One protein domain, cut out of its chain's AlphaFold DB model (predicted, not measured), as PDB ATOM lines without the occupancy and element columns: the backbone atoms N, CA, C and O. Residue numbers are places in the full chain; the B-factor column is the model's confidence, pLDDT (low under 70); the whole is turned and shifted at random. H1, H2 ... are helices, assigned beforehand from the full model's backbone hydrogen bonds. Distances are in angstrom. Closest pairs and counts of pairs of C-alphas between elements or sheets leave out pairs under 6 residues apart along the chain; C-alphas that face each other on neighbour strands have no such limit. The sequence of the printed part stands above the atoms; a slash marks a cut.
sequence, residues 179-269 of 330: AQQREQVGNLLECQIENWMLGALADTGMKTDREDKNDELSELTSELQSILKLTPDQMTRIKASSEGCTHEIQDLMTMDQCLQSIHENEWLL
ATOM      1  N   ALA A 179     110.743 103.385  78.065       88.25
ATOM      2  CA  ALA A 179     110.124 102.316  78.847       88.25
ATOM      3  C   ALA A 179     111.169 101.316  79.373       88.25
ATOM      4  O   ALA A 179     111.163 100.972  80.554       88.25
ATOM      5  N   GLN A 180     112.116 100.909  78.523       90.62
ATOM      6  CA  GLN A 180     113.194 100.002  78.912       90.62
ATOM      7  C   GLN A 180     114.143 100.630  79.950       90.62
ATOM      8  O   GLN A 180     114.622  99.931  80.844       90.62
ATOM      9  N   GLN A 181     114.457 101.924  79.835       91.94
ATOM     10  CA  GLN A 181     115.309 102.617  80.806       91.94
ATOM     11  C   GLN A 181     114.613 102.754  82.157       91.94
ATOM     12  O   GLN A 181     115.230 102.502  83.186       91.94
ATOM     13  N   ARG A 182     113.311 103.047  82.166       91.56
ATOM     14  CA  ARG A 182     112.520 103.081  83.399       91.56
ATOM     15  C   ARG A 182     112.452 101.729  84.089       91.56
ATOM     16  O   ARG A 182     112.651 101.655  85.296       91.56
ATOM     17  N   GLU A 183     112.261 100.649  83.333       91.62
ATOM     18  CA  GLU A 183     112.330  99.294  83.890       91.62
ATOM     19  C   GLU A 183     113.709  99.019  84.517       91.62
ATOM     20  O   GLU A 183     113.806  98.425  85.589       91.62
ATOM     21  N   GLN A 184     114.798  99.471  83.888       90.50
ATOM     22  CA  GLN A 184     116.147  99.321  84.446       90.50
ATOM     23  C   GLN A 184     116.347 100.130  85.730       90.50
ATOM     24  O   GLN A 184     116.891  99.588  86.691       90.50
ATOM     25  N   VAL A 185     115.886 101.384  85.766       93.81
ATOM     26  CA  VAL A 185     115.931 102.226  86.971       93.81
ATOM     27  C   VAL A 185     115.104 101.600  88.094       93.81
ATOM     28  O   VAL A 185     115.598 101.504  89.212       93.81
ATOM     29  N   GLY A 186     113.912 101.077  87.794       91.19
ATOM     30  CA  GLY A 186     113.077 100.366  88.766       91.19
ATOM     31  C   GLY A 186     113.769  99.133  89.355       91.19
ATOM     32  O   GLY A 186     113.848  98.994  90.571       91.19
ATOM     33  N   ASN A 187     114.368  98.285  88.512       91.38
ATOM     34  CA  ASN A 187     115.129  97.118  88.978       91.38
ATOM     35  C   ASN A 187     116.327  97.506  89.868       91.38
ATOM     36  O   ASN A 187     116.641  96.809  90.834       91.38
ATOM     37  N   LEU A 188     117.027  98.595  89.528       92.56
ATOM     38  CA  LEU A 188     118.125  99.118  90.346       92.56
ATOM     39  C   LEU A 188     117.620  99.661  91.682       92.56
ATOM     40  O   LEU A 188     118.232  99.379  92.709       92.56
ATOM     41  N   LEU A 189     116.500 100.387  91.675       91.94
ATOM     42  CA  LEU A 189     115.879 100.924  92.878       91.94
ATOM     43  C   LEU A 189     115.465  99.801  93.835       91.94
ATOM     44  O   LEU A 189     115.763  99.888  95.021       91.94
ATOM     45  N   GLU A 190     114.864  98.721  93.331       91.06
ATOM     46  CA  GLU A 190     114.532  97.537  94.136       91.06
ATOM     47  C   GLU A 190     115.776  96.946  94.812       91.06
ATOM     48  O   GLU A 190     115.797  96.762  96.029       91.06
ATOM     49  N   CYS A 191     116.852  96.726  94.047       91.56
ATOM     50  CA  CYS A 191     118.109  96.209  94.595       91.56
ATOM     51  C   CYS A 191     118.702  97.157  95.647       91.56
ATOM     52  O   CYS A 191     119.288  96.718  96.637       91.56
ATOM     53  N   GLN A 192     118.563  98.463  95.433       90.88
ATOM     54  CA  GLN A 192     119.115  99.454  96.336       90.88
ATOM     55  C   GLN A 192     118.296  99.597  97.620       90.88
ATOM     56  O   GLN A 192     118.881  99.756  98.688       90.88
ATOM     57  N   ILE A 193     116.974  99.447  97.556       88.88
ATOM     58  CA  ILE A 193     116.113  99.364  98.742       88.88
ATOM     59  C   ILE A 193     116.478  98.129  99.579       88.88
ATOM     60  O   ILE A 193     116.581  98.233 100.803       88.88
ATOM     61  N   GLU A 194     116.737  96.980  98.944       90.12
ATOM     62  CA  GLU A 194     117.216  95.778  99.643       90.12
ATOM     63  C   GLU A 194     118.554  96.033 100.363       90.12
ATOM     64  O   GLU A 194     118.713  95.679 101.534       90.12
ATOM     65  N   ASN A 195     119.505  96.696  99.696       89.56
ATOM     66  CA  ASN A 195     120.794  97.067 100.291       89.56
ATOM     67  C   ASN A 195     120.635  98.069 101.441       89.56
ATOM     68  O   ASN A 195     121.269  97.923 102.490       89.56
ATOM     69  N   TRP A 196     119.771  99.067 101.266       89.50
ATOM     70  CA  TRP A 196     119.471 100.058 102.290       89.50
ATOM     71  C   TRP A 196     118.875  99.408 103.535       89.50
ATOM     72  O   TRP A 196     119.278  99.746 104.644       89.50
ATOM     73  N   MET A 197     117.994  98.416 103.369       88.75
ATOM     74  CA  MET A 197     117.408  97.671 104.486       88.75
ATOM     75  C   MET A 197     118.474  96.950 105.325       88.75
ATOM     76  O   MET A 197     118.413  96.950 106.554       88.75
ATOM     77  N   LEU A 198     119.500  96.382 104.680       89.88
ATOM     78  CA  LEU A 198     120.644  95.790 105.382       89.88
ATOM     79  C   LEU A 198     121.474  96.847 106.128       89.88
ATOM     80  O   LEU A 198     121.941  96.590 107.240       89.88
ATOM     81  N   GLY A 199     121.631  98.040 105.552       87.44
ATOM     82  CA  GLY A 199     122.250  99.182 106.228       87.44
ATOM     83  C   GLY A 199     121.455  99.638 107.456       87.44
ATOM     84  O   GLY A 199     122.020  99.789 108.539       87.44
ATOM     85  N   ALA A 200     120.132  99.770 107.322       86.44
ATOM     86  CA  ALA A 200     119.222 100.145 108.404       86.44
ATOM     87  C   ALA A 200     119.240  99.129 109.559       86.44
ATOM     88  O   ALA A 200     119.252  99.514 110.731       86.44
ATOM     89  N   LEU A 201     119.316  97.833 109.237       87.75
ATOM     90  CA  LEU A 201     119.532  96.752 110.200       87.75
ATOM     91  C   LEU A 201     120.839  96.932 110.985       87.75
ATOM     92  O   LEU A 201     120.855  96.823 112.212       87.75
ATOM     93  N   ALA A 202     121.942  97.213 110.291       86.12
ATOM     94  CA  ALA A 202     123.230  97.433 110.939       86.12
ATOM     95  C   ALA A 202     123.217  98.679 111.843       86.12
ATOM     96  O   ALA A 202     123.849  98.683 112.899       86.12
ATOM     97  N   ASP A 203     122.469  99.715 111.465       83.19
ATOM     98  CA  ASP A 203     122.326 100.942 112.247       83.19
ATOM     99  C   ASP A 203     121.446 100.782 113.491       83.19
ATOM    100  O   ASP A 203     121.772 101.345 114.537       83.19
ATOM    101  N   THR A 204     120.360 100.010 113.402       79.62
ATOM    102  CA  THR A 204     119.476  99.715 114.544       79.62
ATOM    103  C   THR A 204     120.126  98.741 115.526       79.62
ATOM    104  O   THR A 204     120.077  98.978 116.727       79.62
ATOM    105  N   GLY A 205     120.839  97.717 115.046       68.06
ATOM    106  CA  GLY A 205     121.557  96.770 115.912       68.06
ATOM    107  C   GLY A 205     122.756  97.364 116.668       68.06
ATOM    108  O   GLY A 205     123.175  96.811 117.683       68.06
ATOM    109  N   MET A 206     123.312  98.486 116.192       63.56
ATOM    110  CA  MET A 206     124.452  99.187 116.809       63.56
ATOM    111  C   MET A 206     124.040 100.298 117.786       63.56
ATOM    112  O   MET A 206     124.866 100.752 118.578       63.56
ATOM    113  N   LYS A 207     122.793 100.778 117.726       65.75
ATOM    114  CA  LYS A 207     122.291 101.846 118.599       65.75
ATOM    115  C   LYS A 207     121.577 101.218 119.798       65.75
ATOM    116  O   LYS A 207     120.428 100.819 119.693       65.75
ATOM    117  N   THR A 208     122.251 101.161 120.945       53.69
ATOM    118  CA  THR A 208     121.670 100.670 122.210       53.69
ATOM    119  C   THR A 208     120.713 101.654 122.890       53.69
ATOM    120  O   THR A 208     119.930 101.219 123.722       53.69
ATOM    121  N   ASP A 209     120.728 102.946 122.535       49.19
ATOM    122  CA  ASP A 209     120.045 103.995 123.313       49.19
ATOM    123  C   ASP A 209     119.378 105.081 122.446       49.19
ATOM    124  O   ASP A 209     119.725 106.261 122.546       49.19
ATOM    125  N   ARG A 210     118.425 104.737 121.568       51.16
ATOM    126  CA  ARG A 210     117.598 105.775 120.923       51.16
ATOM    127  C   ARG A 210     116.111 105.462 120.926       51.16
ATOM    128  O   ARG A 210     115.668 104.481 120.343       51.16
ATOM    129  N   GLU A 211     115.370 106.389 121.528       52.44
ATOM    130  CA  GLU A 211     113.930 106.629 121.394       52.44
ATOM    131  C   GLU A 211     113.565 107.051 119.949       52.44
ATOM    132  O   GLU A 211     112.991 108.119 119.725       52.44
ATOM    133  N   ASP A 212     113.942 106.267 118.934       52.78
ATOM    134  CA  ASP A 212     113.533 106.540 117.554       52.78
ATOM    135  C   ASP A 212     112.130 105.957 117.319       52.78
ATOM    136  O   ASP A 212     111.922 104.748 117.310       52.78
ATOM    137  N   LYS A 213     111.164 106.868 117.144       52.28
ATOM    138  CA  LYS A 213     109.705 106.686 117.003       52.28
ATOM    139  C   LYS A 213     109.254 105.948 115.730       52.28
ATOM    140  O   LYS A 213     108.222 106.299 115.161       52.28
ATOM    141  N   ASN A 214     110.035 105.001 115.226       62.34
ATOM    142  CA  ASN A 214     109.669 104.234 114.040       62.34
ATOM    143  C   ASN A 214     109.542 102.755 114.403       62.34
ATOM    144  O   ASN A 214     110.390 101.935 114.046       62.34
ATOM    145  N   ASP A 215     108.488 102.464 115.170       71.25
ATOM    146  CA  ASP A 215     108.194 101.140 115.720       71.25
ATOM    147  C   ASP A 215     108.166 100.076 114.609       71.25
ATOM    148  O   ASP A 215     108.775  99.022 114.761       71.25
ATOM    149  N   GLU A 216     107.610 100.394 113.433       80.12
ATOM    150  CA  GLU A 216     107.537  99.469 112.291       80.12
ATOM    151  C   GLU A 216     108.913  99.111 111.704       80.12
ATOM    152  O   GLU A 216     109.190  97.945 111.418       80.12
ATOM    153  N   LEU A 217     109.805 100.095 111.528       81.12
ATOM    154  CA  LEU A 217     111.144  99.838 110.987       81.12
ATOM    155  C   LEU A 217     111.997  99.054 111.990       81.12
ATOM    156  O   LEU A 217     112.759  98.180 111.587       81.12
ATOM    157  N   SER A 218     111.852  99.352 113.282       80.81
ATOM    158  CA  SER A 218     112.533  98.641 114.369       80.81
ATOM    159  C   SER A 218     112.051  97.192 114.501       80.81
ATOM    160  O   SER A 218     112.862  96.279 114.678       80.81
ATOM    161  N   GLU A 219     110.743  96.951 114.364       85.12
ATOM    162  CA  GLU A 219     110.165  95.604 114.324       85.12
ATOM    163  C   GLU A 219     110.683  94.813 113.118       85.12
ATOM    164  O   GLU A 219     111.161  93.687 113.281       85.12
ATOM    165  N   LEU A 220     110.684  95.422 111.927       85.44
ATOM    166  CA  LEU A 220     111.156  94.786 110.697       85.44
ATOM    167  C   LEU A 220     112.656  94.456 110.749       85.44
ATOM    168  O   LEU A 220     113.066  93.354 110.371       85.44
ATOM    169  N   THR A 221     113.500  95.371 111.239       87.25
ATOM    170  CA  THR A 221     114.935  95.091 111.393       87.25
ATOM    171  C   THR A 221     115.197  94.084 112.511       87.25
ATOM    172  O   THR A 221     116.099  93.259 112.377       87.25
ATOM    173  N   SER A 222     114.392  94.061 113.576       85.00
ATOM    174  CA  SER A 222     114.491  93.044 114.631       85.00
ATOM    175  C   SER A 222     114.126  91.648 114.123       85.00
ATOM    176  O   SER A 222     114.842  90.681 114.406       85.00
ATOM    177  N   GLU A 223     113.062  91.529 113.324       88.38
ATOM    178  CA  GLU A 223     112.698  90.283 112.646       88.38
ATOM    179  C   GLU A 223     113.841  89.822 111.734       88.38
ATOM    180  O   GLU A 223     114.318  88.688 111.857       88.38
ATOM    181  N   LEU A 224     114.357  90.724 110.894       87.44
ATOM    182  CA  LEU A 224     115.460  90.435 109.982       87.44
ATOM    183  C   LEU A 224     116.738  90.024 110.732       87.44
ATOM    184  O   LEU A 224     117.413  89.075 110.321       87.44
ATOM    185  N   GLN A 225     117.043  90.657 111.869       89.56
ATOM    186  CA  GLN A 225     118.157  90.264 112.732       89.56
ATOM    187  C   GLN A 225     117.957  88.867 113.321       89.56
ATOM    188  O   GLN A 225     118.912  88.091 113.405       89.56
ATOM    189  N   SER A 226     116.729  88.523 113.719       87.88
ATOM    190  CA  SER A 226     116.409  87.205 114.273       87.88
ATOM    191  C   SER A 226     116.606  86.080 113.248       87.88
ATOM    192  O   SER A 226     117.068  84.989 113.602       87.88
ATOM    193  N   ILE A 227     116.315  86.370 111.975       90.94
ATOM    194  CA  ILE A 227     116.461  85.449 110.846       90.94
ATOM    195  C   ILE A 227     117.936  85.319 110.457       90.94
ATOM    196  O   ILE A 227     118.464  84.210 110.368       90.94
ATOM    197  N   LEU A 228     118.618  86.449 110.237       89.19
ATOM    198  CA  LEU A 228     119.978  86.469 109.697       89.19
ATOM    199  C   LEU A 228     121.057  86.180 110.747       89.19
ATOM    200  O   LEU A 228     122.126  85.687 110.386       89.19
ATOM    201  N   LYS A 229     120.785  86.468 112.029       89.56
ATOM    202  CA  LYS A 229     121.686  86.247 113.176       89.56
ATOM    203  C   LYS A 229     123.103  86.772 112.920       89.56
ATOM    204  O   LYS A 229     124.091  86.070 113.145       89.56
ATOM    205  N   LEU A 230     123.188  87.999 112.411       88.31
ATOM    206  CA  LEU A 230     124.452  88.616 112.017       88.31
ATOM    207  C   LEU A 230     125.324  88.913 113.238       88.31
ATOM    208  O   LEU A 230     124.827  89.361 114.273       88.31
ATOM    209  N   THR A 231     126.633  88.697 113.108       89.69
ATOM    210  CA  THR A 231     127.604  89.051 114.150       89.69
ATOM    211  C   THR A 231     127.875  90.562 114.173       89.69
ATOM    212  O   THR A 231     127.710  91.230 113.147       89.69
ATOM    213  N   PRO A 232     128.372  91.123 115.293       87.62
ATOM    214  CA  PRO A 232     128.731  92.543 115.370       87.62
ATOM    215  C   PRO A 232     129.752  92.977 114.302       87.62
ATOM    216  O   PRO A 232     129.634  94.048 113.704       87.62
ATOM    217  N   ASP A 233     130.719  92.108 113.990       89.31
ATOM    218  CA  ASP A 233     131.702  92.346 112.926       89.31
ATOM    219  C   ASP A 233     131.046  92.406 111.540       89.31
ATOM    220  O   ASP A 233     131.419  93.233 110.705       89.31
ATOM    221  N   GLN A 234     130.061  91.540 111.276       91.06
ATOM    222  CA  GLN A 234     129.298  91.562 110.025       91.06
ATOM    223  C   GLN A 234     128.454  92.831 109.920       91.06
ATOM    224  O   GLN A 234     128.467  93.467 108.869       91.06
ATOM    225  N   MET A 235     127.796  93.241 111.006       90.38
ATOM    226  CA  MET A 235     127.028  94.488 111.056       90.38
ATOM    227  C   MET A 235     127.913  95.707 110.784       90.38
ATOM    228  O   MET A 235     127.542  96.574 110.000       90.38
ATOM    229  N   THR A 236     129.127  95.738 111.339       89.88
ATOM    230  CA  THR A 236     130.084  96.829 111.097       89.88
ATOM    231  C   THR A 236     130.472  96.919 109.620       89.88
ATOM    232  O   THR A 236     130.499  98.004 109.042       89.88
ATOM    233  N   ARG A 237     130.740  95.773 108.980       91.50
ATOM    234  CA  ARG A 237     131.073  95.724 107.547       91.50
ATOM    235  C   ARG A 237     129.896  96.125 106.665       91.50
ATOM    236  O   ARG A 237     130.106  96.853 105.704       91.50
ATOM    237  N   ILE A 238     128.687  95.666 106.996       91.25
ATOM    238  CA  ILE A 238     127.465  96.017 106.265       91.25
ATOM    239  C   ILE A 238     127.238  97.524 106.333       91.25
ATOM    240  O   ILE A 238     127.075  98.149 105.289       91.25
ATOM    241  N   LYS A 239     127.346  98.111 107.529       88.94
ATOM    242  CA  LYS A 239     127.233  99.556 107.731       88.94
ATOM    243  C   LYS A 239     128.214 100.342 106.862       88.94
ATOM    244  O   LYS A 239     127.801 101.261 106.163       88.94
ATOM    245  N   ALA A 240     129.488  99.945 106.865       89.62
ATOM    246  CA  ALA A 240     130.505 100.574 106.025       89.62
ATOM    247  C   ALA A 240     130.194 100.428 104.524       89.62
ATOM    248  O   ALA A 240     130.411 101.357 103.760       89.62
ATOM    249  N   SER A 241     129.659  99.281 104.089       89.69
ATOM    250  CA  SER A 241     129.279  99.074 102.684       89.69
ATOM    251  C   SER A 241     127.976  99.764 102.265       89.69
ATOM    252  O   SER A 241     127.748  99.923 101.074       89.69
ATOM    253  N   SER A 242     127.122 100.143 103.219       89.69
ATOM    254  CA  SER A 242     125.851 100.835 102.965       89.69
ATOM    255  C   SER A 242     125.972 102.363 102.984       89.69
ATOM    256  O   SER A 242     124.977 103.064 102.798       89.69
ATOM    257  N   GLU A 243     127.168 102.896 103.233       88.12
ATOM    258  CA  GLU A 243     127.417 104.334 103.189       88.12
ATOM    259  C   GLU A 243     127.154 104.874 101.772       88.12
ATOM    260  O   GLU A 243     127.592 104.293 100.786       88.12
ATOM    261  N   GLY A 244     126.377 105.956 101.663       85.38
ATOM    262  CA  GLY A 244     125.966 106.529 100.373       85.38
ATOM    263  C   GLY A 244     124.750 105.862  99.716       85.38
ATOM    264  O   GLY A 244     124.176 106.434  98.793       85.38
ATOM    265  N   CYS A 245     124.272 104.724 100.232       88.25
ATOM    266  CA  CYS A 245     123.139 103.992  99.656       88.25
ATOM    267  C   CYS A 245     121.855 104.843  99.576       88.25
ATOM    268  O   CYS A 245     121.136 104.791  98.581       88.25
ATOM    269  N   THR A 246     121.600 105.684 100.584       85.81
ATOM    270  CA  THR A 246     120.471 106.630 100.606       85.81
ATOM    271  C   THR A 246     120.557 107.694  99.514       85.81
ATOM    272  O   THR A 246     119.532 108.046  98.936       85.81
ATOM    273  N   HIS A 247     121.761 108.190  99.219       89.19
ATOM    274  CA  HIS A 247     121.979 109.157  98.144       89.19
ATOM    275  C   HIS A 247     121.716 108.505  96.787       89.19
ATOM    276  O   HIS A 247     120.974 109.047  95.978       89.19
ATOM    277  N   GLU A 248     122.228 107.291  96.575       91.00
ATOM    278  CA  GLU A 248     121.988 106.538  95.341       91.00
ATOM    279  C   GLU A 248     120.493 106.234  95.122       91.00
ATOM    280  O   GLU A 248     120.011 106.316  93.994       91.00
ATOM    281  N   ILE A 249     119.727 105.935  96.182       90.50
ATOM    282  CA  ILE A 249     118.259 105.799  96.095       90.50
ATOM    283  C   ILE A 249     117.626 107.109  95.626       90.50
ATOM    284  O   ILE A 249     116.792 107.094  94.720       90.50
ATOM    285  N   GLN A 250     118.023 108.236  96.219       90.88
ATOM    286  CA  GLN A 250     117.496 109.549  95.860       90.88
ATOM    287  C   GLN A 250     117.825 109.917  94.403       90.88
ATOM    288  O   GLN A 250     116.962 110.431  93.684       90.88
ATOM    289  N   ASP A 251     119.037 109.607  93.943       91.62
ATOM    290  CA  ASP A 251     119.459 109.813  92.556       91.62
ATOM    291  C   ASP A 251     118.621 108.967  91.588       91.62
ATOM    292  O   ASP A 251     118.150 109.466  90.565       91.62
ATOM    293  N   LEU A 252     118.377 107.695  91.925       92.25
ATOM    294  CA  LEU A 252     117.539 106.798  91.123       92.25
ATOM    295  C   LEU A 252     116.078 107.262  91.074       92.25
ATOM    296  O   LEU A 252     115.471 107.224  90.005       92.25
ATOM    297  N   MET A 253     115.523 107.743  92.190       91.50
ATOM    298  CA  MET A 253     114.175 108.327  92.223       91.50
ATOM    299  C   MET A 253     114.082 109.579  91.350       91.50
ATOM    300  O   MET A 253     113.129 109.736  90.586       91.50
ATOM    301  N   THR A 254     115.099 110.440  91.411       93.00
ATOM    302  CA  THR A 254     115.189 111.632  90.559       93.00
ATOM    303  C   THR A 254     115.261 111.233  89.084       93.00
ATOM    304  O   THR A 254     114.562 111.806  88.250       93.00
ATOM    305  N   MET A 255     116.047 110.205  88.750       91.88
ATOM    306  CA  MET A 255     116.144 109.686  87.386       91.88
ATOM    307  C   MET A 255     114.810 109.117  86.883       91.88
ATOM    308  O   MET A 255     114.419 109.423  85.755       91.88
ATOM    309  N   ASP A 256     114.081 108.333  87.689       91.25
ATOM    310  CA  ASP A 256     112.751 107.844  87.295       91.25
ATOM    311  C   ASP A 256     111.770 109.003  87.081       91.25
ATOM    312  O   ASP A 256     111.052 109.020  86.083       91.25
ATOM    313  N   GLN A 257     111.800 110.027  87.940       91.50
ATOM    314  CA  GLN A 257     110.960 111.213  87.782       91.50
ATOM    315  C   GLN A 257     111.284 111.990  86.497       91.50
ATOM    316  O   GLN A 257     110.371 112.423  85.786       91.50
ATOM    317  N   CYS A 258     112.565 112.135  86.156       90.56
ATOM    318  CA  CYS A 258     112.999 112.735  84.895       90.56
ATOM    319  C   CYS A 258     112.510 111.921  83.692       90.56
ATOM    320  O   CYS A 258     111.941 112.486  82.758       90.56
ATOM    321  N   LEU A 259     112.678 110.595  83.716       89.44
ATOM    322  CA  LEU A 259     112.221 109.713  82.640       89.44
ATOM    323  C   LEU A 259     110.694 109.718  82.500       89.44
ATOM    324  O   LEU A 259     110.189 109.716  81.377       89.44
ATOM    325  N   GLN A 260     109.960 109.767  83.612       88.50
ATOM    326  CA  GLN A 260     108.507 109.923  83.611       88.50
ATOM    327  C   GLN A 260     108.106 111.261  82.988       88.50
ATOM    328  O   GLN A 260     107.246 111.292  82.114       88.50
ATOM    329  N   SER A 261     108.779 112.349  83.366       86.88
ATOM    330  CA  SER A 261     108.509 113.682  82.820       86.88
ATOM    331  C   SER A 261     108.792 113.747  81.316       86.88
ATOM    332  O   SER A 261     107.983 114.288  80.563       86.88
ATOM    333  N   ILE A 262     109.896 113.144  80.857       85.94
ATOM    334  CA  ILE A 262     110.234 113.021  79.430       85.94
ATOM    335  C   ILE A 262     109.155 112.227  78.680       85.94
ATOM    336  O   ILE A 262     108.794 112.589  77.559       85.94
ATOM    337  N   HIS A 263     108.650 111.151  79.288       84.38
ATOM    338  CA  HIS A 263     107.623 110.298  78.700       84.38
ATOM    339  C   HIS A 263     106.264 111.005  78.602       84.38
ATOM    340  O   HIS A 263     105.638 110.977  77.549       84.38
ATOM    341  N   GLU A 264     105.803 111.640  79.682       85.00
ATOM    342  CA  GLU A 264     104.487 112.293  79.753       85.00
ATOM    343  C   GLU A 264     104.390 113.548  78.891       85.00
ATOM    344  O   GLU A 264     103.356 113.796  78.278       85.00
ATOM    345  N   ASN A 265     105.460 114.344  78.847       82.06
ATOM    346  CA  ASN A 265     105.464 115.611  78.122       82.06
ATOM    347  C   ASN A 265     105.958 115.475  76.679       82.06
ATOM    348  O   ASN A 265     106.091 116.484  75.986       82.06
ATOM    349  N   GLU A 266     106.280 114.253  76.244       79.44
ATOM    350  CA  GLU A 266     106.719 113.956  74.883       79.44
ATOM    351  C   GLU A 266     107.883 114.849  74.411       79.44
ATOM    352  O   GLU A 266     108.018 115.151  73.225       79.44
ATOM    353  N   TRP A 267     108.763 115.273  75.330       78.88
ATOM    354  CA  TRP A 267     109.835 116.235  75.034       78.88
ATOM    355  C   TRP A 267     110.749 115.772  73.896       78.88
ATOM    356  O   TRP A 267     111.229 116.588  73.116       78.88
ATOM    357  N   LEU A 268     110.952 114.457  73.776       75.50
ATOM    358  CA  LEU A 268     111.761 113.838  72.721       75.50
ATOM    359  C   LEU A 268     110.986 113.563  71.423       75.50
ATOM    360  O   LEU A 268     111.592 113.182  70.425       75.50
ATOM    361  N   LEU A 269     109.663 113.715  71.432       74.81
ATOM    362  CA  LEU A 269     108.794 113.500  70.271       74.81
ATOM    363  C   LEU A 269     108.337 114.814  69.637       74.81
ATOM    364  O   LEU A 269     107.639 114.791  68.624       74.81
TER     365      LEU A 269
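This is residues 179 to 269 of the 330 residues of an uncharacterized protein of Thalassiosira oceanica (UniProt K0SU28). A long helix, H1, is the spine of a rod; H4 runs back beside it, while H2 crosses H1 near Leu 201 and H3 packs on that same end. Residues 264 to 269 stick out. The 91 printed residues, all helix by class with four named helices, H1 to H4 in order, are loose: radius of gyration of the C-alphas 16.9 A, spans 55 by 25 by 21 A.

H1, residues 179 to 206, runs 40.7 A from C-alpha 179 at (110.124, 102.316, 78.847). H4, residues 245 to 264, runs 28.5 A to C-alpha 264 at (104.487, 112.293, 79.753). H2 is residues 215 to 228, 19.8 A; H3 is residues 232 to 241, 14.3 A.

The hub, H1, touches H4 at a shallow tilt of 23 degrees, opposite ways; their closest C-alphas, of Trp 196 and Cys 245, are 6.0 A apart. With residues 197 to 204 alone H1 touches H2, about perpendicular at 85 degrees; the closest C-alphas, of Leu 201 and Thr 221, are 5.0 A apart. With residues 198 to 206 alone it touches H3, opposite ways at 36 degrees, only just steep; the closest C-alphas, of Ala 202 and Met 235, are 4.8 A apart. H2, H3 and H4 are apart from one another. In the four helices every O i to N i+4 pair is within hydrogen-bond range.

The farthest C-alphas, of Asp 209 and Leu 269, are 55.0 A apart. The printed part has no cut and no long link. Residues 205 to 214 have pLDDT under 70.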